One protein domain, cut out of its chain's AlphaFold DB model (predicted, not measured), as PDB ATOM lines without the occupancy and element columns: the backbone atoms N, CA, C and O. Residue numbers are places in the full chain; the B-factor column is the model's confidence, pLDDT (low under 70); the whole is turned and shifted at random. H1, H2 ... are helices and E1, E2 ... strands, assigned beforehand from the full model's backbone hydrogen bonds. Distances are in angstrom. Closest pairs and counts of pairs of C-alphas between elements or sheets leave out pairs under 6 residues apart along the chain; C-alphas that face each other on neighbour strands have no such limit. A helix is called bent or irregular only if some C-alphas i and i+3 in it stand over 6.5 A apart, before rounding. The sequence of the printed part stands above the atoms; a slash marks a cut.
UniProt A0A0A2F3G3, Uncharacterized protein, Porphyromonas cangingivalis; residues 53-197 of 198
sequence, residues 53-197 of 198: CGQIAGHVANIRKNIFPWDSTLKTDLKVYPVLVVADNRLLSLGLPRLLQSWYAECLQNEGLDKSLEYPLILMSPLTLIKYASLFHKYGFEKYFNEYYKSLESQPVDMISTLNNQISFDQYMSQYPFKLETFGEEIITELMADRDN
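What this domain is: This is residues 53 to 197 of the 198 residues of an uncharacterized protein of Porphyromonas cangingivalis (UniProt A0A0A2F3G3). A very small parallel sheet of two short strands, E1 and E2, makes the middle, with helices set round it: H1 and H2 pack on each other to one side, while H6 and, beyond it, the long, kinked helix H4 lie past E2. H3 follows E2 directly, and the two farthest parts are H5 and H7, with H5 apart from the other named elements. The printed part has 145 residues with seven named helices and two named strands, in the order H1 E1 H2 E2 H3 H4 H5 H6 H7; its class is mostly helix. The whole is compact, with a radius of gyration of the C-alphas of 16.7 A and spans of 46 by 39 by 25 A.

How they stand to each other: E1, residues 83 to 86, and E2, residues 122 to 124, are parallel neighbours at 27 degrees; N 84 and O 122 are 2.8 A apart and N 124 and O 84 are 3.1 A apart, both within hydrogen-bond range. With H2, residues 96 to 110, they form a strand-helix-strand unit, two parallel neighbour strands with a helix between them in the chain, and its crossover is right-handed. The closest C-alphas of H2 and E2 are those of Pro 97 and Leu 123, 6.8 A apart. H1, residues 53 to 64, touches H2 at a steep tilt of 41 degrees, the same way; their closest C-alphas, those of Ala 57 and Leu 108, are 5.2 A apart. H6, residues 169 to 173, comes to 5.3 A from E2, between the C-alphas of Met 124 and Phe 169. H4, residues 133 to 153, is close to H6 but not clearly touching, with the C-alphas of Tyr 148 and Tyr 172 closest at 6.8 A. H3, residues 126 to 131, is likewise close to H6 but not clearly touching, with the C-alphas of Thr 128 and Asp 170 closest at 5.8 A. H7, residues 185 to 193, and H3 are near each other, with 6 pairs of C-alphas within 10 A. H5, residues 159 to 164, is apart from H4 and H6, and only just apart from H2, at 8.4 A. Every O i to N i+4 pair is within hydrogen-bond range in H1, H2, H3, H5, H6 and H7; in H4 13 of 17 are.

Where its parts are: E1 runs 9.8 A from C-alpha 83 at (38.365, -7.040, 47.860), and E2 is 6.4 A long. H4, the longest helix, measures 25.6 A; it is irregular, with C-alphas 138 and 141 9.4 A apart, and has a kink of 100 degrees near residue 140. H2 measures 20.4 A, H1 16.4 A from C-alpha 53 at (42.692, -14.278, 46.447), and H7 12.5 A to C-alpha 193 at (42.064, 6.491, 26.476). H3 and H5 are each 8.9 A long, and H6 is 6.1 A.

The domain as a whole: The C-alphas farthest apart, those of Thr 73 and Asp 196, are 48.4 A apart. The printed part has no cut. The links H1 to E1, H2 to E2 and H6 to H7 are long; the first, residues 65 to 82, is a stretch of 18 residues with no named element. Mean pLDDT of the printed part is 82.0, and 35 residues are under 70, among them 88 to 95 and 154 to 166; the mean of H5 is 46.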
ATOM      1  N   CYS A  53      43.923 -13.681  45.928       92.38
ATOM      2  CA  CYS A  53      42.692 -14.278  46.447       92.38
ATOM      3  C   CYS A  53      42.938 -15.421  47.450       92.38
ATOM      4  O   CYS A  53      42.142 -15.581  48.372       92.38
ATOM      5  N   GLY A  54      44.066 -16.137  47.371       95.25
ATOM      6  CA  GLY A  54      44.427 -17.152  48.370       95.25
ATOM      7  C   GLY A  54      44.780 -16.541  49.728       95.25
ATOM      8  O   GLY A  54      44.450 -17.089  50.778       95.25
ATOM      9  N   GLN A  55      45.404 -15.359  49.732       95.25
ATOM     10  CA  GLN A  55      45.614 -14.604  50.970       95.25
ATOM     11  C   GLN A  55      44.286 -14.082  51.536       95.25
ATOM     12  O   GLN A  55      44.077 -14.152  52.746       95.25
ATOM     13  N   ILE A  56      43.393 -13.586  50.673       96.19
ATOM     14  CA  ILE A  56      42.067 -13.095  51.073       96.19
ATOM     15  C   ILE A  56      41.246 -14.219  51.713       96.19
ATOM     16  O   ILE A  56      40.757 -14.034  52.824       96.19
ATOM     17  N   ALA A  57      41.168 -15.398  51.088       96.50
ATOM     18  CA  ALA A  57      40.475 -16.557  51.653       96.50
ATOM     19  C   ALA A  57      41.043 -16.957  53.025       96.50
ATOM     20  O   ALA A  57      40.287 -17.179  53.967       96.50
ATOM     21  N   GLY A  58      42.372 -16.956  53.177       95.75
ATOM     22  CA  GLY A  58      43.015 -17.194  54.470       95.75
ATOM     23  C   GLY A  58      42.634 -16.158  55.536       95.75
ATOM     24  O   GLY A  58      42.442 -16.509  56.696       95.75
ATOM     25  N   HIS A  59      42.485 -14.884  55.167       95.00
ATOM     26  CA  HIS A  59      42.005 -13.852  56.090       95.00
ATOM     27  C   HIS A  59      40.541 -14.056  56.481       95.00
ATOM     28  O   HIS A  59      40.238 -13.979  57.670       95.00
ATOM     29  N   VAL A  60      39.662 -14.384  55.528       95.44
ATOM     30  CA  VAL A  60      38.262 -14.738  55.816       95.44
ATOM     31  C   VAL A  60      38.214 -15.916  56.790       95.44
ATOM     32  O   VAL A  60      37.570 -15.825  57.832       95.44
ATOM     33  N   ALA A  61      38.981 -16.976  56.535       95.50
ATOM     34  CA  ALA A  61      39.044 -18.140  57.414       95.50
ATOM     35  C   ALA A  61      39.541 -17.803  58.821       95.50
ATOM     36  O   ALA A  61      38.987 -18.296  59.801       95.50
ATOM     37  N   ASN A  62      40.545 -16.934  58.938       94.88
ATOM     38  CA  ASN A  62      41.026 -16.482  60.239       94.88
ATOM     39  C   ASN A  62      39.963 -15.678  61.003       94.88
ATOM     40  O   ASN A  62      39.855 -15.846  62.214       94.88
ATOM     41  N   ILE A  63      39.161 -14.855  60.314       94.62
ATOM     42  CA  ILE A  63      38.024 -14.138  60.915       94.62
ATOM     43  C   ILE A  63      36.971 -15.139  61.410       94.62
ATOM     44  O   ILE A  63      36.580 -15.083  62.572       94.62
ATOM     45  N   ARG A  64      36.569 -16.115  60.582       94.25
ATOM     46  CA  ARG A  64      35.592 -17.154  60.978       94.25
ATOM     47  C   ARG A  64      36.059 -18.009  62.154       94.25
ATOM     48  O   ARG A  64      35.235 -18.468  62.936       94.25
ATOM     49  N   LYS A  65      37.371 -18.207  62.291       92.88
ATOM     50  CA  LYS A  65      38.000 -18.987  63.369       92.88
ATOM     51  C   LYS A  65      38.376 -18.144  64.594       92.88
ATOM     52  O   LYS A  65      38.953 -18.687  65.528       92.88
ATOM     53  N   ASN A  66      38.076 -16.842  64.594       92.19
ATOM     54  CA  ASN A  66      38.458 -15.891  65.640       92.19
ATOM     55  C   ASN A  66      39.971 -15.882  65.969       92.19
ATOM     56  O   ASN A  66      40.387 -15.732  67.115       92.19
ATOM     57  N   ILE A  67      40.806 -16.067  64.945       93.44
ATOM     58  CA  ILE A  67      42.278 -16.024  65.030       93.44
ATOM     59  C   ILE A  67      42.851 -14.934  64.117       93.44
ATOM     60  O   ILE A  67      43.985 -15.025  63.640       93.44
ATOM     61  N   PHE A  68      42.045 -13.922  63.793       92.44
ATOM     62  CA  PHE A  68      42.487 -12.837  62.933       92.44
ATOM     63  C   PHE A  68      43.512 -11.968  63.678       92.44
ATOM     64  O   PHE A  68      43.191 -11.392  64.714       92.44
ATOM     65  N   PRO A  69      44.756 -11.853  63.177       88.44
ATOM     66  CA  PRO A  69      45.867 -11.318  63.969       88.44
ATOM     67  C   PRO A  69      45.756  -9.819  64.266       88.44
ATOM     68  O   PRO A  69      46.450  -9.323  65.146       88.44
ATOM     69  N   TRP A  70      44.920  -9.094  63.521       86.81
ATOM     70  CA  TRP A  70      44.762  -7.646  63.663       86.81
ATOM     71  C   TRP A  70      43.616  -7.254  64.592       86.81
ATOM     72  O   TRP A  70      43.585  -6.117  65.049       86.81
ATOM     73  N   ASP A  71      42.684  -8.173  64.847       86.19
ATOM     74  CA  ASP A  71      41.543  -7.948  65.727       86.19
ATOM     75  C   ASP A  71      40.958  -9.297  66.169       86.19
ATOM     76  O   ASP A  71      40.309 -10.002  65.394       86.19
ATOM     77  N   SER A  72      41.210  -9.654  67.429       83.00
ATOM     78  CA  SER A  72      40.723 -10.884  68.062       83.00
ATOM     79  C   SER A  72      39.338 -10.734  68.702       83.00
ATOM     80  O   SER A  72      38.881 -11.639  69.398       83.00
ATOM     81  N   THR A  73      38.699  -9.570  68.553       87.12
ATOM     82  CA  THR A  73      37.366  -9.274  69.104       87.12
ATOM     83  C   THR A  73      36.262  -9.348  68.050       87.12
ATOM     84  O   THR A  73      35.082  -9.177  68.365       87.12
ATOM     85  N   LEU A  74      36.632  -9.631  66.797       87.44
ATOM     86  CA  LEU A  74      35.701  -9.768  65.687       87.44
ATOM     87  C   LEU A  74      34.721 -10.917  65.932       87.44
ATOM     88  O   LEU A  74      35.104 -12.049  66.221       87.44
ATOM     89  N   LYS A  75      33.430 -10.636  65.742       89.12
ATOM     90  CA  LYS A  75      32.422 -11.693  65.699       89.12
ATOM     91  C   LYS A  75      32.633 -12.560  64.456       89.12
ATOM     92  O   LYS A  75      32.997 -12.077  63.386       89.12
ATOM     93  N   THR A  76      32.370 -13.852  64.574       87.25
ATOM     94  CA  THR A  76      32.598 -14.799  63.475       87.25
ATOM     95  C   THR A  76      31.561 -14.672  62.354       87.25
ATOM     96  O   THR A  76      31.843 -15.061  61.224       87.25
ATOM     97  N   ASP A  77      30.390 -14.097  62.637       87.19
ATOM     98  CA  ASP A  77      29.237 -13.936  61.736       87.19
ATOM     99  C   ASP A  77      29.214 -12.598  60.974       87.19
ATOM    100  O   ASP A  77      28.265 -12.301  60.250       87.19
ATOM    101  N   LEU A  78      30.264 -11.781  61.103       90.56
ATOM    102  CA  LEU A  78      30.353 -10.497  60.412       90.56
ATOM    103  C   LEU A  78      30.331 -10.677  58.893       90.56
ATOM    104  O   LEU A  78      30.993 -11.556  58.328       90.56
ATOM    105  N   LYS A  79      29.664  -9.750  58.211       93.25
ATOM    106  CA  LYS A  79      29.794  -9.603  56.766       93.25
ATOM    107  C   LYS A  79      31.220  -9.176  56.415       93.25
ATOM    108  O   LYS A  79      31.690  -8.134  56.866       93.25
ATOM    109  N   VAL A  80      31.901  -9.976  55.597       94.25
ATOM    110  CA  VAL A  80      33.257  -9.691  55.112       94.25
ATOM    111  C   VAL A  80      33.181  -9.418  53.617       94.25
ATOM    112  O   VAL A  80      32.644 -10.235  52.877       94.25
ATOM    113  N   TYR A  81      33.726  -8.283  53.181       95.56
ATOM    114  CA  TYR A  81      33.835  -7.912  51.770       95.56
ATOM    115  C   TYR A  81      35.240  -8.263  51.259       95.56
ATOM    116  O   TYR A  81      36.185  -7.509  51.511       95.56
ATOM    117  N   PRO A  82      35.432  -9.409  50.585       94.69
ATOM    118  CA  PRO A  82      36.728  -9.774  50.029       94.69
ATOM    119  C   PRO A  82      37.040  -8.900  48.808       94.69
ATOM    120  O   PRO A  82      36.449  -9.078  47.748       94.69
ATOM    121  N   VAL A  83      37.979  -7.962  48.942       93.69
ATOM    122  CA  VAL A  83      38.365  -7.040  47.860       93.69
ATOM    123  C   VAL A  83      39.773  -7.354  47.359       93.69
ATOM    124  O   VAL A  83      40.739  -7.306  48.126       93.69
ATOM    125  N   LEU A  84      39.898  -7.622  46.059       91.31
ATOM    126  CA  LEU A  84      41.169  -7.743  45.351       91.31
ATOM    127  C   LEU A  84      41.348  -6.550  44.408       91.31
ATOM    128  O   LEU A  84      40.552  -6.347  43.493       91.31
ATOM    129  N   VAL A  85      42.424  -5.789  44.624       88.06
ATOM    130  CA  VAL A  85      42.775  -4.642  43.781       88.06
ATOM    131  C   VAL A  85      43.850  -5.054  42.779       88.06
ATOM    132  O   VAL A  85      44.934  -5.483  43.182       88.06
ATOM    133  N   VAL A  86      43.558  -4.918  41.486       81.75
ATOM    134  CA  VAL A  86      44.482  -5.237  40.387       81.75
ATOM    135  C   VAL A  86      44.777  -3.971  39.596       81.75
ATOM    136  O   VAL A  86      43.862  -3.320  39.110       81.75
ATOM    137  N   ALA A  87      46.058  -3.612  39.484       74.50
ATOM    138  CA  ALA A  87      46.476  -2.366  38.842       74.50
ATOM    139  C   ALA A  87      46.400  -2.399  37.305       74.50
ATOM    140  O   ALA A  87      46.216  -1.359  36.684       74.50
ATOM    141  N   ASP A  88      46.542  -3.570  36.680       69.25
ATOM    142  CA  ASP A  88      46.499  -3.692  35.218       69.25
ATOM    143  C   ASP A  88      45.061  -3.951  34.741       69.25
ATOM    144  O   ASP A  88      44.587  -5.090  34.756       69.25
ATOM    145  N   ASN A  89      44.371  -2.892  34.304       59.97
ATOM    146  CA  ASN A  89      42.979  -2.952  33.836       59.97
ATOM    147  C   ASN A  89      42.778  -3.897  32.642       59.97
ATOM    148  O   ASN A  89      41.690  -4.443  32.471       59.97
ATOM    149  N   ARG A  90      43.823  -4.173  31.848       63.44
ATOM    150  CA  ARG A  90      43.741  -5.109  30.709       63.44
ATOM    151  C   ARG A  90      43.486  -6.543  31.156       63.44
ATOM    152  O   ARG A  90      42.997  -7.360  30.386       63.44
ATOM    153  N   LEU A  91      43.832  -6.861  32.402       62.16
ATOM    154  CA  LEU A  91      43.516  -8.149  33.001       62.16
ATOM    155  C   LEU A  91      42.050  -8.229  33.442       62.16
ATOM    156  O   LEU A  91      41.534  -9.328  33.602       62.16
ATOM    157  N   LEU A  92      41.362  -7.098  33.614       58.00
ATOM    158  CA  LEU A  92      39.971  -7.046  34.067       58.00
ATOM    159  C   LEU A  92      38.958  -7.302  32.939       58.00
ATOM    160  O   LEU A  92      37.819  -7.654  33.234       58.00
ATOM    161  N   SER A  93      39.360  -7.171  31.669       54.50
ATOM    162  CA  SER A  93      38.469  -7.264  30.502       54.50
ATOM    163  C   SER A  93      38.378  -8.655  29.850       54.50
ATOM    164  O   SER A  93      37.533  -8.861  28.985       54.50
ATOM    165  N   LEU A  94      39.201  -9.633  30.257       57.75
ATOM    166  CA  LEU A  94      39.357 -10.921  29.556       57.75
ATOM    167  C   LEU A  94      39.138 -12.138  30.464       57.75
ATOM    168  O   LEU A  94      40.110 -12.765  30.874       57.75
ATOM    169  N   GLY A  95      37.890 -12.489  30.804       69.19
ATOM    170  CA  GLY A  95      37.525 -13.758  31.479       69.19
ATOM    171  C   GLY A  95      38.132 -14.017  32.874       69.19
ATOM    172  O   GLY A  95      37.671 -14.893  33.606       69.19
ATOM    173  N   LEU A  96      39.129 -13.232  33.286       76.75
ATOM    174  CA  LEU A  96      39.840 -13.321  34.548       76.75
ATOM    175  C   LEU A  96      38.943 -13.075  35.761       76.75
ATOM    176  O   LEU A  96      39.154 -13.786  36.741       76.75
ATOM    177  N   PRO A  97      37.946 -12.160  35.748       78.19
ATOM    178  CA  PRO A  97      37.012 -12.048  36.866       78.19
ATOM    179  C   PRO A  97      36.377 -13.400  37.208       78.19
ATOM    180  O   PRO A  97      36.360 -13.799  38.371       78.19
ATOM    181  N   ARG A  98      35.980 -14.164  36.183       79.88
ATOM    182  CA  ARG A  98      35.393 -15.497  36.343       79.88
ATOM    183  C   ARG A  98      36.374 -16.530  36.864       79.88
ATOM    184  O   ARG A  98      36.046 -17.277  37.785       79.88
ATOM    185  N   LEU A  99      37.583 -16.551  36.312       85.25
ATOM    186  CA  LEU A  99      38.647 -17.418  36.816       85.25
ATOM    187  C   LEU A  99      38.955 -17.113  38.286       85.25
ATOM    188  O   LEU A  99      38.982 -18.020  39.108       85.25
ATOM    189  N   LEU A 100      39.096 -15.835  38.640       87.50
ATOM    190  CA  LEU A 100      39.369 -15.395  40.003       87.50
ATOM    191  C   LEU A 100      38.252 -15.769  40.975       87.50
ATOM    192  O   LEU A 100      38.570 -16.168  42.093       87.50
ATOM    193  N   GLN A 101      36.981 -15.690  40.568       88.88
ATOM    194  CA  GLN A 101      35.878 -16.167  41.405       88.88
ATOM    195  C   GLN A 101      35.970 -17.673  41.655       88.88
ATOM    196  O   GLN A 101      35.844 -18.110  42.798       88.88
ATOM    197  N   SER A 102      36.252 -18.466  40.615       90.44
ATOM    198  CA  SER A 102      36.456 -19.913  40.765       90.44
ATOM    199  C   SER A 102      37.632 -20.219  41.694       90.44
ATOM    200  O   SER A 102      37.494 -20.987  42.643       90.44
ATOM    201  N   TRP A 103      38.780 -19.574  41.478       93.88
ATOM    202  CA  TRP A 103      39.982 -19.797  42.283       93.88
ATOM    203  C   TRP A 103      39.804 -19.335  43.725       93.88
ATOM    204  O   TRP A 103      40.321 -19.962  44.646       93.88
ATOM    205  N   TYR A 104      39.068 -18.248  43.945       94.69
ATOM    206  CA  TYR A 104      38.724 -17.793  45.284       94.69
ATOM    207  C   TYR A 104      37.822 -18.803  46.001       94.69
ATOM    208  O   TYR A 104      38.104 -19.156  47.144       94.69
ATOM    209  N   ALA A 105      36.805 -19.339  45.320       93.81
ATOM    210  CA  ALA A 105      35.953 -20.393  45.860       93.81
ATOM    211  C   ALA A 105      36.743 -21.672  46.203       93.81
ATOM    212  O   ALA A 105      36.530 -22.245  47.271       93.81
ATOM    213  N   GLU A 106      37.686 -22.084  45.346       95.19
ATOM    214  CA  GLU A 106      38.632 -23.176  45.634       95.19
ATOM    215  C   GLU A 106      39.454 -22.872  46.899       95.19
ATOM    216  O   GLU A 106      39.613 -23.729  47.767       95.19
ATOM    217  N   CYS A 107      39.953 -21.640  47.042       96.56
ATOM    218  CA  CYS A 107      40.708 -21.236  48.227       96.56
ATOM    219  C   CYS A 107      39.861 -21.295  49.501       96.56
ATOM    220  O   CYS A 107      40.336 -21.827  50.497       96.56
ATOM    221  N   LEU A 108      38.620 -20.802  49.481       96.62
ATOM    222  CA  LEU A 108      37.711 -20.876  50.631       96.62
ATOM    223  C   LEU A 108      37.489 -22.324  51.083       96.62
ATOM    224  O   LEU A 108      37.618 -22.624  52.270       96.62
ATOM    225  N   GLN A 109      37.238 -23.228  50.134       96.31
ATOM    226  CA  GLN A 109      37.080 -24.655  50.419       96.31
ATOM    227  C   GLN A 109      38.350 -25.254  51.034       96.31
ATOM    228  O   GLN A 109      38.269 -25.969  52.032       96.31
ATOM    229  N   ASN A 110      39.526 -24.910  50.501       95.50
ATOM    230  CA  ASN A 110      40.813 -25.359  51.041       95.50
ATOM    231  C   ASN A 110      41.087 -24.841  52.465       95.50
ATOM    232  O   ASN A 110      41.817 -25.483  53.218       95.50
ATOM    233  N   GLU A 111      40.504 -23.706  52.861       95.69
ATOM    234  CA  GLU A 111      40.568 -23.209  54.243       95.69
ATOM    235  C   GLU A 111      39.516 -23.840  55.180       95.69
ATOM    236  O   GLU A 111      39.508 -23.548  56.387       95.69
ATOM    237  N   GLY A 112      38.650 -24.709  54.648       95.56
ATOM    238  CA  GLY A 112      37.566 -25.372  55.372       95.56
ATOM    239  C   GLY A 112      36.300 -24.526  55.516       95.56
ATOM    240  O   GLY A 112      35.556 -24.728  56.472       95.56
ATOM    241  N   LEU A 113      36.073 -23.559  54.624       95.06
ATOM    242  CA  LEU A 113      34.871 -22.722  54.617       95.06
ATOM    243  C   LEU A 113      33.843 -23.209  53.592       95.06
ATOM    244  O   LEU A 113      34.194 -23.685  52.508       95.06
ATOM    245  N   ASP A 114      32.563 -23.022  53.910       92.31
ATOM    246  CA  ASP A 114      31.480 -23.191  52.946       92.31
ATOM    247  C   ASP A 114      31.397 -21.957  52.040       92.31
ATOM    248  O   ASP A 114      30.952 -20.884  52.447       92.31
ATOM    249  N   LYS A 115      31.811 -22.120  50.780       87.94
ATOM    250  CA  LYS A 115      31.790 -21.050  49.775       87.94
ATOM    251  C   LYS A 115      30.401 -20.450  49.522       87.94
ATOM    252  O   LYS A 115      30.337 -19.349  48.997       87.94
ATOM    253  N   SER A 116      29.312 -21.157  49.842       86.94
ATOM    254  CA  SER A 116      27.943 -20.651  49.658       86.94
ATOM    255  C   SER A 116      27.529 -19.632  50.722       86.94
ATOM    256  O   SER A 116      26.620 -18.838  50.488       86.94
ATOM    257  N   LEU A 117      28.217 -19.626  51.868       90.12
ATOM    258  CA  LEU A 117      27.983 -18.694  52.973       90.12
ATOM    259  C   LEU A 117      28.887 -17.457  52.905       90.12
ATOM    260  O   LEU A 117      28.684 -16.500  53.652       90.12
ATOM    261  N   GLU A 118      29.892 -17.470  52.029       93.06
ATOM    262  CA  GLU A 118      30.873 -16.398  51.912       93.06
ATOM    263  C   GLU A 118      30.587 -15.487  50.719       93.06
ATOM    264  O   GLU A 118      30.119 -15.910  49.663       93.06
ATOM    265  N   TYR A 119      30.899 -14.202  50.886       92.06
ATOM    266  CA  TYR A 119      30.615 -13.205  49.862       92.06
ATOM    267  C   TYR A 119      31.543 -13.349  48.643       92.06
ATOM    268  O   TYR A 119      32.736 -13.628  48.815       92.06
ATOM    269  N   PRO A 120      31.040 -13.109  47.413       91.38
ATOM    270  CA  PRO A 120      31.852 -13.146  46.198       91.38
ATOM    271  C   PRO A 120      33.020 -12.154  46.231       91.38
ATOM    272  O   PRO A 120      32.909 -11.065  46.806       91.38
ATOM    273  N   LEU A 121      34.122 -12.497  45.555       92.56
ATOM    274  CA  LEU A 121      35.286 -11.622  45.416       92.56
ATOM    275  C   LEU A 121      34.900 -10.338  44.673       92.56
ATOM    276  O   LEU A 121      34.345 -10.389  43.578       92.56
ATOM    277  N   ILE A 122      35.234  -9.186  45.239       91.94
ATOM    278  CA  ILE A 122      35.135  -7.887  44.577       91.94
ATOM    279  C   ILE A 122      36.472  -7.633  43.894       91.94
ATOM    280  O   ILE A 122      37.492  -7.419  44.554       91.94
ATOM    281  N   LEU A 123      36.466  -7.674  42.566       88.12
ATOM    282  CA  LEU A 123      37.624  -7.350  41.747       88.12
ATOM    283  C   LEU A 123      37.501  -5.918  41.236       88.12
ATOM    284  O   LEU A 123      36.525  -5.591  40.557       88.12
ATOM    285  N   MET A 124      38.498  -5.093  41.543       87.81
ATOM    286  CA  MET A 124      38.495  -3.682  41.171       87.81
ATOM    287  C   MET A 124      39.886  -3.145  40.846       87.81
ATOM    288  O   MET A 124      40.894  -3.704  41.284       87.81
ATOM    289  N   SER A 125      39.943  -2.028  40.130       86.19
ATOM    290  CA  SER A 125      41.178  -1.282  39.898       86.19
ATOM    291  C   SER A 125      41.389  -0.159  40.919       86.19
ATOM    292  O   SER A 125      40.436   0.342  41.532       86.19
ATOM    293  N   PRO A 126      42.640   0.312  41.087       86.88
ATOM    294  CA  PRO A 126      42.913   1.567  41.780       86.88
ATOM    295  C   PRO A 126      42.164   2.753  41.159       86.88
ATOM    296  O   PRO A 126      41.738   3.653  41.877       86.88
ATOM    297  N   LEU A 127      41.949   2.736  39.840       85.12
ATOM    298  CA  LEU A 127      41.265   3.808  39.126       85.12
ATOM    299  C   LEU A 127      39.818   3.980  39.603       85.12
ATOM    300  O   LEU A 127      39.356   5.107  39.739       85.12
ATOM    301  N   THR A 128      39.124   2.892  39.941       89.00
ATOM    302  CA  THR A 128      37.781   2.950  40.542       89.00
ATOM    303  C   THR A 128      37.785   3.669  41.893       89.00
ATOM    304  O   THR A 128      36.891   4.474  42.153       89.00
ATOM    305  N   LEU A 129      38.804   3.460  42.741       88.56
ATOM    306  CA  LEU A 129      38.940   4.203  44.007       88.56
ATOM    307  C   LEU A 129      39.061   5.703  43.765       88.56
ATOM    308  O   LEU A 129      38.465   6.490  44.494       88.56
ATOM    309  N   ILE A 130      39.820   6.072  42.736       87.88
ATOM    310  CA  ILE A 130      40.117   7.457  42.379       87.88
ATOM    311  C   ILE A 130      38.878   8.123  41.762       87.88
ATOM    312  O   ILE A 130      38.403   9.126  42.293       87.88
ATOM    313  N   LYS A 131      38.292   7.521  40.714       87.88
ATOM    314  CA  LYS A 131      37.078   7.996  40.017       87.88
ATOM    315  C   LYS A 131      35.945   8.309  40.993       87.88
ATOM    316  O   LYS A 131      35.313   9.361  40.910       87.88
ATOM    317  N   TYR A 132      35.704   7.403  41.937       91.62
ATOM    318  CA  TYR A 132      34.523   7.438  42.799       91.62
ATOM    319  C   TYR A 132      34.840   7.793  44.256       91.62
ATOM    320  O   TYR A 132      34.001   7.587  45.134       91.62
ATOM    321  N   ALA A 133      36.007   8.389  44.529       91.12
ATOM    322  CA  ALA A 133      36.431   8.767  45.879       91.12
ATOM    323  C   ALA A 133      35.381   9.610  46.623       91.12
ATOM    324  O   ALA A 133      35.091   9.360  47.791       91.12
ATOM    325  N   SER A 134      34.754  10.573  45.936       90.62
ATOM    326  CA  SER A 134      33.705  11.426  46.519       90.62
ATOM    327  C   SER A 134      32.448  10.643  46.916       90.62
ATOM    328  O   SER A 134      31.836  10.931  47.946       90.62
ATOM    329  N   LEU A 135      32.082   9.622  46.140       93.38
ATOM    330  CA  LEU A 135      30.962   8.735  46.433       93.38
ATOM    331  C   LEU A 135      31.275   7.833  47.628       93.38
ATOM    332  O   LEU A 135      30.463   7.743  48.549       93.38
ATOM    333  N   PHE A 136      32.464   7.226  47.651       94.38
ATOM    334  CA  PHE A 136      32.909   6.399  48.774       94.38
ATOM    335  C   PHE A 136      33.047   7.207  50.062       94.38
ATOM    336  O   PHE A 136      32.671   6.718  51.122       94.38
ATOM    337  N   HIS A 137      33.504   8.457  49.984       92.81
ATOM    338  CA  HIS A 137      33.559   9.347  51.139       92.81
ATOM    339  C   HIS A 137      32.159   9.693  51.662       92.81
ATOM    340  O   HIS A 137      31.924   9.668  52.866       92.81
ATOM    341  N   LYS A 138      31.213   9.990  50.761       94.88
ATOM    342  CA  LYS A 138      29.860  10.412  51.142       94.88
ATOM    343  C   LYS A 138      28.988   9.269  51.669       94.88
ATOM    344  O   LYS A 138      28.178   9.501  52.561       94.88
ATOM    345  N   TYR A 139      29.100   8.072  51.096       95.88
ATOM    346  CA  TYR A 139      28.168   6.971  51.372       95.88
ATOM    347  C   TYR A 139      28.827   5.686  51.892       95.88
ATOM    348  O   TYR A 139      28.115   4.751  52.253       95.88
ATOM    349  N   GLY A 140      30.160   5.628  51.936       95.00
ATOM    350  CA  GLY A 140      30.914   4.440  52.334       95.00
ATOM    351  C   GLY A 140      30.993   3.365  51.245       95.00
ATOM    352  O   GLY A 140      30.162   3.287  50.341       95.00
ATOM    353  N   PHE A 141      32.001   2.493  51.346       95.62
ATOM    354  CA  PHE A 141      32.153   1.332  50.460       95.62
ATOM    355  C   PHE A 141      31.003   0.331  50.597       95.62
ATOM    356  O   PHE A 141      30.559  -0.239  49.604       95.62
ATOM    357  N   GLU A 142      30.505   0.147  51.822       96.12
ATOM    358  CA  GLU A 142      29.487  -0.850  52.160       96.12
ATOM    359  C   GLU A 142      28.237  -0.725  51.281       96.12
ATOM    360  O   GLU A 142      27.744  -1.726  50.760       96.12
ATOM    361  N   LYS A 143      27.772   0.511  51.051       96.38
ATOM    362  CA  LYS A 143      26.638   0.795  50.169       96.38
ATOM    363  C   LYS A 143      26.861   0.200  48.778       96.38
ATOM    364  O   LYS A 143      26.051  -0.596  48.314       96.38
ATOM    365  N   TYR A 144      27.968   0.564  48.138       96.31
ATOM    366  CA  TYR A 144      28.254   0.171  46.760       96.31
ATOM    367  C   TYR A 144      28.579  -1.315  46.630       96.31
ATOM    368  O   TYR A 144      28.189  -1.937  45.651       96.31
ATOM    369  N   PHE A 145      29.227  -1.917  47.626       95.88
ATOM    370  CA  PHE A 145      29.449  -3.362  47.642       95.88
ATOM    371  C   PHE A 145      28.142  -4.143  47.815       95.88
ATOM    372  O   PHE A 145      27.941  -5.160  47.156       95.88
ATOM    373  N   ASN A 146      27.226  -3.663  48.659       95.38
ATOM    374  CA  ASN A 146      25.902  -4.265  48.807       95.38
ATOM    375  C   ASN A 146      25.082  -4.163  47.518       95.38
ATOM    376  O   ASN A 146      24.455  -5.140  47.117       95.38
ATOM    377  N   GLU A 147      25.074  -2.996  46.874       94.12
ATOM    378  CA  GLU A 147      24.379  -2.798  45.600       94.12
ATOM    379  C   GLU A 147      25.022  -3.630  44.470       94.12
ATOM    380  O   GLU A 147      24.299  -4.243  43.684       94.12
ATOM    381  N   TYR A 148      26.354  -3.753  44.444       92.19
ATOM    382  CA  TYR A 148      27.067  -4.640  43.523       92.19
ATOM    383  C   TYR A 148      26.650  -6.104  43.699       92.19
ATOM    384  O   TYR A 148      26.276  -6.747  42.722       92.19
ATOM    385  N   TYR A 149      26.632  -6.630  44.926       91.19
ATOM    386  CA  TYR A 149      26.210  -8.015  45.161       91.19
ATOM    387  C   TYR A 149      24.764  -8.279  44.733       91.19
ATOM    388  O   TYR A 149      24.510  -9.278  44.065       91.19
ATOM    389  N   LYS A 150      23.842  -7.344  44.995       90.44
ATOM    390  CA  LYS A 150      22.463  -7.438  44.487       90.44
ATOM    391  C   LYS A 150      22.414  -7.506  42.959       90.44
ATOM    392  O   LYS A 150      21.612  -8.250  42.402       90.44
ATOM    393  N   SER A 151      23.283  -6.757  42.274       86.25
ATOM    394  CA  SER A 151      23.350  -6.786  40.808       86.25
ATOM    395  C   SER A 151      23.803  -8.148  40.264       86.25
ATOM    396  O   SER A 151      23.306  -8.575  39.221       86.25
ATOM    397  N   LEU A 152      24.671  -8.865  40.991       81.00
ATOM    398  CA  LEU A 152      25.104 -10.217  40.624       81.00
ATOM    399  C   LEU A 152      23.972 -11.244  40.772       81.00
ATOM    400  O   LEU A 152      23.862 -12.145  39.946       81.00
ATOM    401  N   GLU A 153      23.117 -11.093  41.787       77.94
ATOM    402  CA  GLU A 153      21.965 -11.977  42.037       77.94
ATOM    403  C   GLU A 153      20.841 -11.798  41.002       77.94
ATOM    404  O   GLU A 153      20.118 -12.743  40.700       77.94
ATOM    405  N   SER A 154      20.696 -10.595  40.435       66.25
ATOM    406  CA  SER A 154      19.630 -10.258  39.475       66.25
ATOM    407  C   SER A 154      19.880 -10.686  38.019       66.25
ATOM    408  O   SER A 154      19.027 -10.459  37.161       66.25
ATOM    409  N   GLN A 155      21.041 -11.272  37.707       60.72
ATOM    410  CA  GLN A 155      21.413 -11.651  36.338       60.72
ATOM    411  C   GLN A 155      20.680 -12.940  35.898       60.72
ATOM    412  O   GLN A 155      20.741 -13.943  36.612       60.72
ATOM    413  N   PRO A 156      20.006 -12.963  34.727       52.69
ATOM    414  CA  PRO A 156      19.283 -14.143  34.263       52.69
ATOM    415  C   PRO A 156      20.237 -15.299  33.937       52.69
ATOM    416  O   PRO A 156      21.269 -15.120  33.281       52.69
ATOM    417  N   VAL A 157      19.851 -16.498  34.380       52.44
ATOM    418  CA  VAL A 157      20.568 -17.762  34.173       52.44
ATOM    419  C   VAL A 157      20.323 -18.257  32.744       52.44
ATOM    420  O   VAL A 157      19.474 -19.110  32.514       52.44
ATOM    421  N   ASP A 158      21.052 -17.717  31.770       53.19
ATOM    422  CA  ASP A 158      21.262 -18.390  30.487       53.19
ATOM    423  C   ASP A 158      22.751 -18.742  30.351       53.19
ATOM    424  O   ASP A 158      23.633 -18.058  30.876       53.19
ATOM    425  N   MET A 159      23.058 -19.858  29.697       45.53
ATOM    426  CA  MET A 159      24.401 -20.439  29.624       45.53
ATOM    427  C   MET A 159      25.395 -19.481  28.949       45.53
ATOM    428  O   MET A 159      26.564 -19.430  29.317       45.53
ATOM    429  N   ILE A 160      24.923 -18.668  27.997       48.31
ATOM    430  CA  ILE A 160      25.735 -17.671  27.285       48.31
ATOM    431  C   ILE A 160      25.910 -16.386  28.118       48.31
ATOM    432  O   ILE A 160      26.995 -15.800  28.109       48.31
ATOM    433  N   SER A 161      24.910 -15.975  28.909       46.50
ATOM    434  CA  SER A 161      25.043 -14.836  29.833       46.50
ATOM    435  C   SER A 161      25.927 -15.179  31.035       46.50
ATOM    436  O   SER A 161      26.716 -14.346  31.461       46.50
ATOM    437  N   THR A 162      25.908 -16.416  31.533       48.44
ATOM    438  CA  THR A 162      26.825 -16.889  32.594       48.44
ATOM    439  C   THR A 162      28.273 -17.052  32.124       48.44
ATOM    440  O   THR A 162      29.195 -16.927  32.934       48.44
ATOM    441  N   LEU A 163      28.499 -17.302  30.829       43.19
ATOM    442  CA  LEU A 163      29.841 -17.304  30.236       43.19
ATOM    443  C   LEU A 163      30.421 -15.881  30.105       43.19
ATOM    444  O   LEU A 163      31.637 -15.735  30.228       43.19
ATOM    445  N   ASN A 164      29.568 -14.859  29.933       44.91
ATOM    446  CA  ASN A 164      29.968 -13.477  29.637       44.91
ATOM    447  C   ASN A 164      29.800 -12.462  30.794       44.91
ATOM    448  O   ASN A 164      30.530 -11.475  30.824       44.91
ATOM    449  N   ASN A 165      28.907 -12.678  31.770       50.09
ATOM    450  CA  ASN A 165      28.479 -11.634  32.718       50.09
ATOM    451  C   ASN A 165      28.918 -11.866  34.171       50.09
ATOM    452  O   ASN A 165      28.100 -11.878  35.091       50.09
ATOM    453  N   GLN A 166      30.220 -11.948  34.422       61.59
ATOM    454  CA  GLN A 166      30.716 -11.481  35.719       61.59
ATOM    455  C   GLN A 166      31.313 -10.100  35.530       61.59
ATOM    456  O   GLN A 166      32.501  -9.952  35.250       61.59
ATOM    457  N   ILE A 167      30.438  -9.099  35.651       72.00
ATOM    458  CA  ILE A 167      30.839  -7.700  35.608       72.00
ATOM    459  C   ILE A 167      31.835  -7.431  36.737       72.00
ATOM    460  O   ILE A 167      31.592  -7.779  37.899       72.00
ATOM    461  N   SER A 168      32.980  -6.840  36.405       80.81
ATOM    462  CA  SER A 168      33.909  -6.365  37.429       80.81
ATOM    463  C   SER A 168      33.247  -5.252  38.247       80.81
ATOM    464  O   SER A 168      32.288  -4.612  37.799       80.81
ATOM    465  N   PHE A 169      33.753  -4.989  39.452       88.62
ATOM    466  CA  PHE A 169      33.239  -3.869  40.240       88.62
ATOM    467  C   PHE A 169      33.450  -2.531  39.515       88.62
ATOM    468  O   PHE A 169      32.625  -1.631  39.623       88.62
ATOM    469  N   ASP A 170      34.504  -2.430  38.704       87.44
ATOM    470  CA  ASP A 170      34.775  -1.279  37.840       87.44
ATOM    471  C   ASP A 170      33.661  -1.059  36.810       87.44
ATOM    472  O   ASP A 170      33.151   0.053  36.671       87.44
ATOM    473  N   GLN A 171      33.253  -2.127  36.115       85.00
ATOM    474  CA  GLN A 171      32.153  -2.073  35.150       85.00
ATOM    475  C   GLN A 171      30.844  -1.698  35.837       85.00
ATOM    476  O   GLN A 171      30.119  -0.840  35.343       85.00
ATOM    477  N   TYR A 172      30.568  -2.278  37.003       89.12
ATOM    478  CA  TYR A 172      29.404  -1.911  37.800       89.12
ATOM    479  C   TYR A 172      29.413  -0.422  38.192       89.12
ATOM    480  O   TYR A 172      28.420   0.274  37.999       89.12
ATOM    481  N   MET A 173      30.539   0.098  38.688       92.00
ATOM    482  CA  MET A 173      30.641   1.492  39.130       92.00
ATOM    483  C   MET A 173      30.546   2.506  37.981       92.00
ATOM    484  O   MET A 173      30.216   3.667  38.231       92.00
ATOM    485  N   SER A 174      30.764   2.081  36.730       88.81
ATOM    486  CA  SER A 174      30.664   2.939  35.540       88.81
ATOM    487  C   SER A 174      29.286   3.586  35.345       88.81
ATOM    488  O   SER A 174      29.192   4.634  34.710       88.81
ATOM    489  N   GLN A 175      28.235   3.028  35.960       88.56
ATOM    490  CA  GLN A 175      26.887   3.602  35.946       88.56
ATOM    491  C   GLN A 175      26.751   4.896  36.767       88.56
ATOM    492  O   GLN A 175      25.780   5.634  36.599       88.56
ATOM    493  N   TYR A 176      27.688   5.174  37.680       89.62
ATOM    494  CA  TYR A 176      27.657   6.380  38.501       89.62
ATOM    495  C   TYR A 176      28.479   7.504  37.857       89.62
ATOM    496  O   TYR A 176      29.553   7.254  37.299       89.62
ATOM    497  N   PRO A 177      28.031   8.768  37.964       85.69
ATOM    498  CA  PRO A 177      28.802   9.899  37.469       85.69
ATOM    499  C   PRO A 177      30.051  10.136  38.331       85.69
ATOM    500  O   PRO A 177      30.018   9.987  39.555       85.69
ATOM    501  N   PHE A 178      31.132  10.589  37.698       83.00
ATOM    502  CA  PHE A 178      32.335  11.087  38.366       83.00
ATOM    503  C   PHE A 178      32.751  12.443  37.787       83.00
ATOM    504  O   PHE A 178      32.421  12.769  36.647       83.00
ATOM    505  N   LYS A 179      33.457  13.256  38.580       75.44
ATOM    506  CA  LYS A 179      33.923  14.584  38.160       75.44
ATOM    507  C   LYS A 179      35.343  14.481  37.616       75.44
ATOM    508  O   LYS A 179      36.240  14.104  38.354       75.44
ATOM    509  N   LEU A 180      35.547  14.823  36.346       67.81
ATOM    510  CA  LEU A 180      36.878  14.825  35.721       67.81
ATOM    511  C   LEU A 180      37.775  15.952  36.253       67.81
ATOM    512  O   LEU A 180      38.978  15.772  36.389       67.81
ATOM    513  N   GLU A 181      37.164  17.078  36.620       65.06
ATOM    514  CA  GLU A 181      37.821  18.308  37.089       65.06
ATOM    515  C   GLU A 181      38.656  18.125  38.367       65.06
ATOM    516  O   GLU A 181      39.468  18.977  38.708       65.06
ATOM    517  N   THR A 182      38.450  17.027  39.095       63.16
ATOM    518  CA  THR A 182      39.179  16.720  40.331       63.16
ATOM    519  C   THR A 182      40.468  15.924  40.108       63.16
ATOM    520  O   THR A 182      41.134  15.590  41.087       63.16
ATOM    521  N   PHE A 183      40.828  15.600  38.862       66.94
ATOM    522  CA  PHE A 183      42.005  14.787  38.534       66.94
ATOM    523  C   PHE A 183      43.110  15.608  37.858       66.94
ATOM    524  O   PHE A 183      42.838  16.589  37.173       66.94
ATOM    525  N   GLY A 184      44.369  15.196  38.048       69.88
ATOM    526  CA  GLY A 184      45.503  15.756  37.304       69.88
ATOM    527  C   GLY A 184      45.480  15.345  35.827       69.88
ATOM    528  O   GLY A 184      44.897  14.316  35.484       69.88
ATOM    529  N   GLU A 185      46.138  16.124  34.963       71.88
ATOM    530  CA  GLU A 185      46.128  15.939  33.498       71.88
ATOM    531  C   GLU A 185      46.552  14.528  33.050       71.88
ATOM    532  O   GLU A 185      45.968  13.972  32.120       71.88
ATOM    533  N   GLU A 186      47.503  13.898  33.747       65.81
ATOM    534  CA  GLU A 186      47.957  12.529  33.447       65.81
ATOM    535  C   GLU A 186      46.842  11.492  33.656       65.81
ATOM    536  O   GLU A 186      46.595  10.652  32.792       65.81
ATOM    537  N   ILE A 187      46.105  11.602  34.767       69.38
ATOM    538  CA  ILE A 187      44.971  10.722  35.080       69.38
ATOM    539  C   ILE A 187      43.830  10.973  34.092       69.38
ATOM    540  O   ILE A 187      43.205  10.025  33.629       69.38
ATOM    541  N   ILE A 188      43.563  12.232  33.732       70.56
ATOM    542  CA  ILE A 188      42.553  12.572  32.719       70.56
ATOM    543  C   ILE A 188      42.897  11.923  31.374       70.56
ATOM    544  O   ILE A 188      42.020  11.340  30.740       70.56
ATOM    545  N   THR A 189      44.163  11.967  30.962       71.31
ATOM    546  CA  THR A 189      44.617  11.353  29.706       71.31
ATOM    547  C   THR A 189      44.363   9.842  29.692       71.31
ATOM    548  O   THR A 189      43.794   9.318  28.734       71.31
ATOM    549  N   GLU A 190      44.709   9.139  30.774       69.38
ATOM    550  CA  GLU A 190      44.462   7.695  30.906       69.38
ATOM    551  C   GLU A 190      42.956   7.367  30.946       69.38
ATOM    552  O   GLU A 190      42.497   6.426  30.299       69.38
ATOM    553  N   LEU A 191      42.157   8.198  31.624       67.69
ATOM    554  CA  LEU A 191      40.695   8.088  31.672       67.69
ATOM    555  C   LEU A 191      40.027   8.245  30.300       67.69
ATOM    556  O   LEU A 191      38.998   7.615  30.047       67.69
ATOM    557  N   MET A 192      40.567   9.117  29.446       70.06
ATOM    558  CA  MET A 192      40.051   9.345  28.096       70.06
ATOM    559  C   MET A 192      40.438   8.212  27.142       70.06
ATOM    560  O   MET A 192      39.598   7.788  26.357       70.06
ATOM    561  N   ALA A 193      41.640   7.644  27.273       67.06
ATOM    562  CA  ALA A 193      42.064   6.491  26.476       67.06
ATOM    563  C   ALA A 193      41.185   5.238  26.696       67.06
ATOM    564  O   ALA A 193      40.982   4.449  25.773       67.06
ATOM    565  N   ASP A 194      40.623   5.063  27.897       58.47
ATOM    566  CA  ASP A 194      39.667   3.985  28.197       58.47
ATOM    567  C   ASP A 194      38.289   4.196  27.532       58.47
ATOM    568  O   ASP A 194      37.569   3.224  27.305       58.47
ATOM    569  N   ARG A 195      37.898   5.442  27.215       58.12
ATOM    570  CA  ARG A 195      36.612   5.753  26.556       58.12
ATOM    571  C   ARG A 195      36.606   5.425  25.067       58.12
ATOM    572  O   ARG A 195      35.561   5.044  24.557       58.12
ATOM    573  N   ASP A 196      37.748   5.554  24.399       43.56
ATOM    574  CA  ASP A 196      37.858   5.337  22.951       43.56
ATOM    575  C   ASP A 196      37.936   3.842  22.567       43.56
ATOM    576  O   ASP A 196      37.927   3.503  21.386       43.56
ATOM    577  N   ASN A 197      38.003   2.941  23.557       41.06
ATOM    578  CA  ASN A 197      38.130   1.487  23.383       41.06
ATOM    579  C   ASN A 197      36.853   0.687  23.751       41.06
ATOM    580  O   ASN A 197      36.932  -0.537  23.892       41.06
TER     581      ASN A 197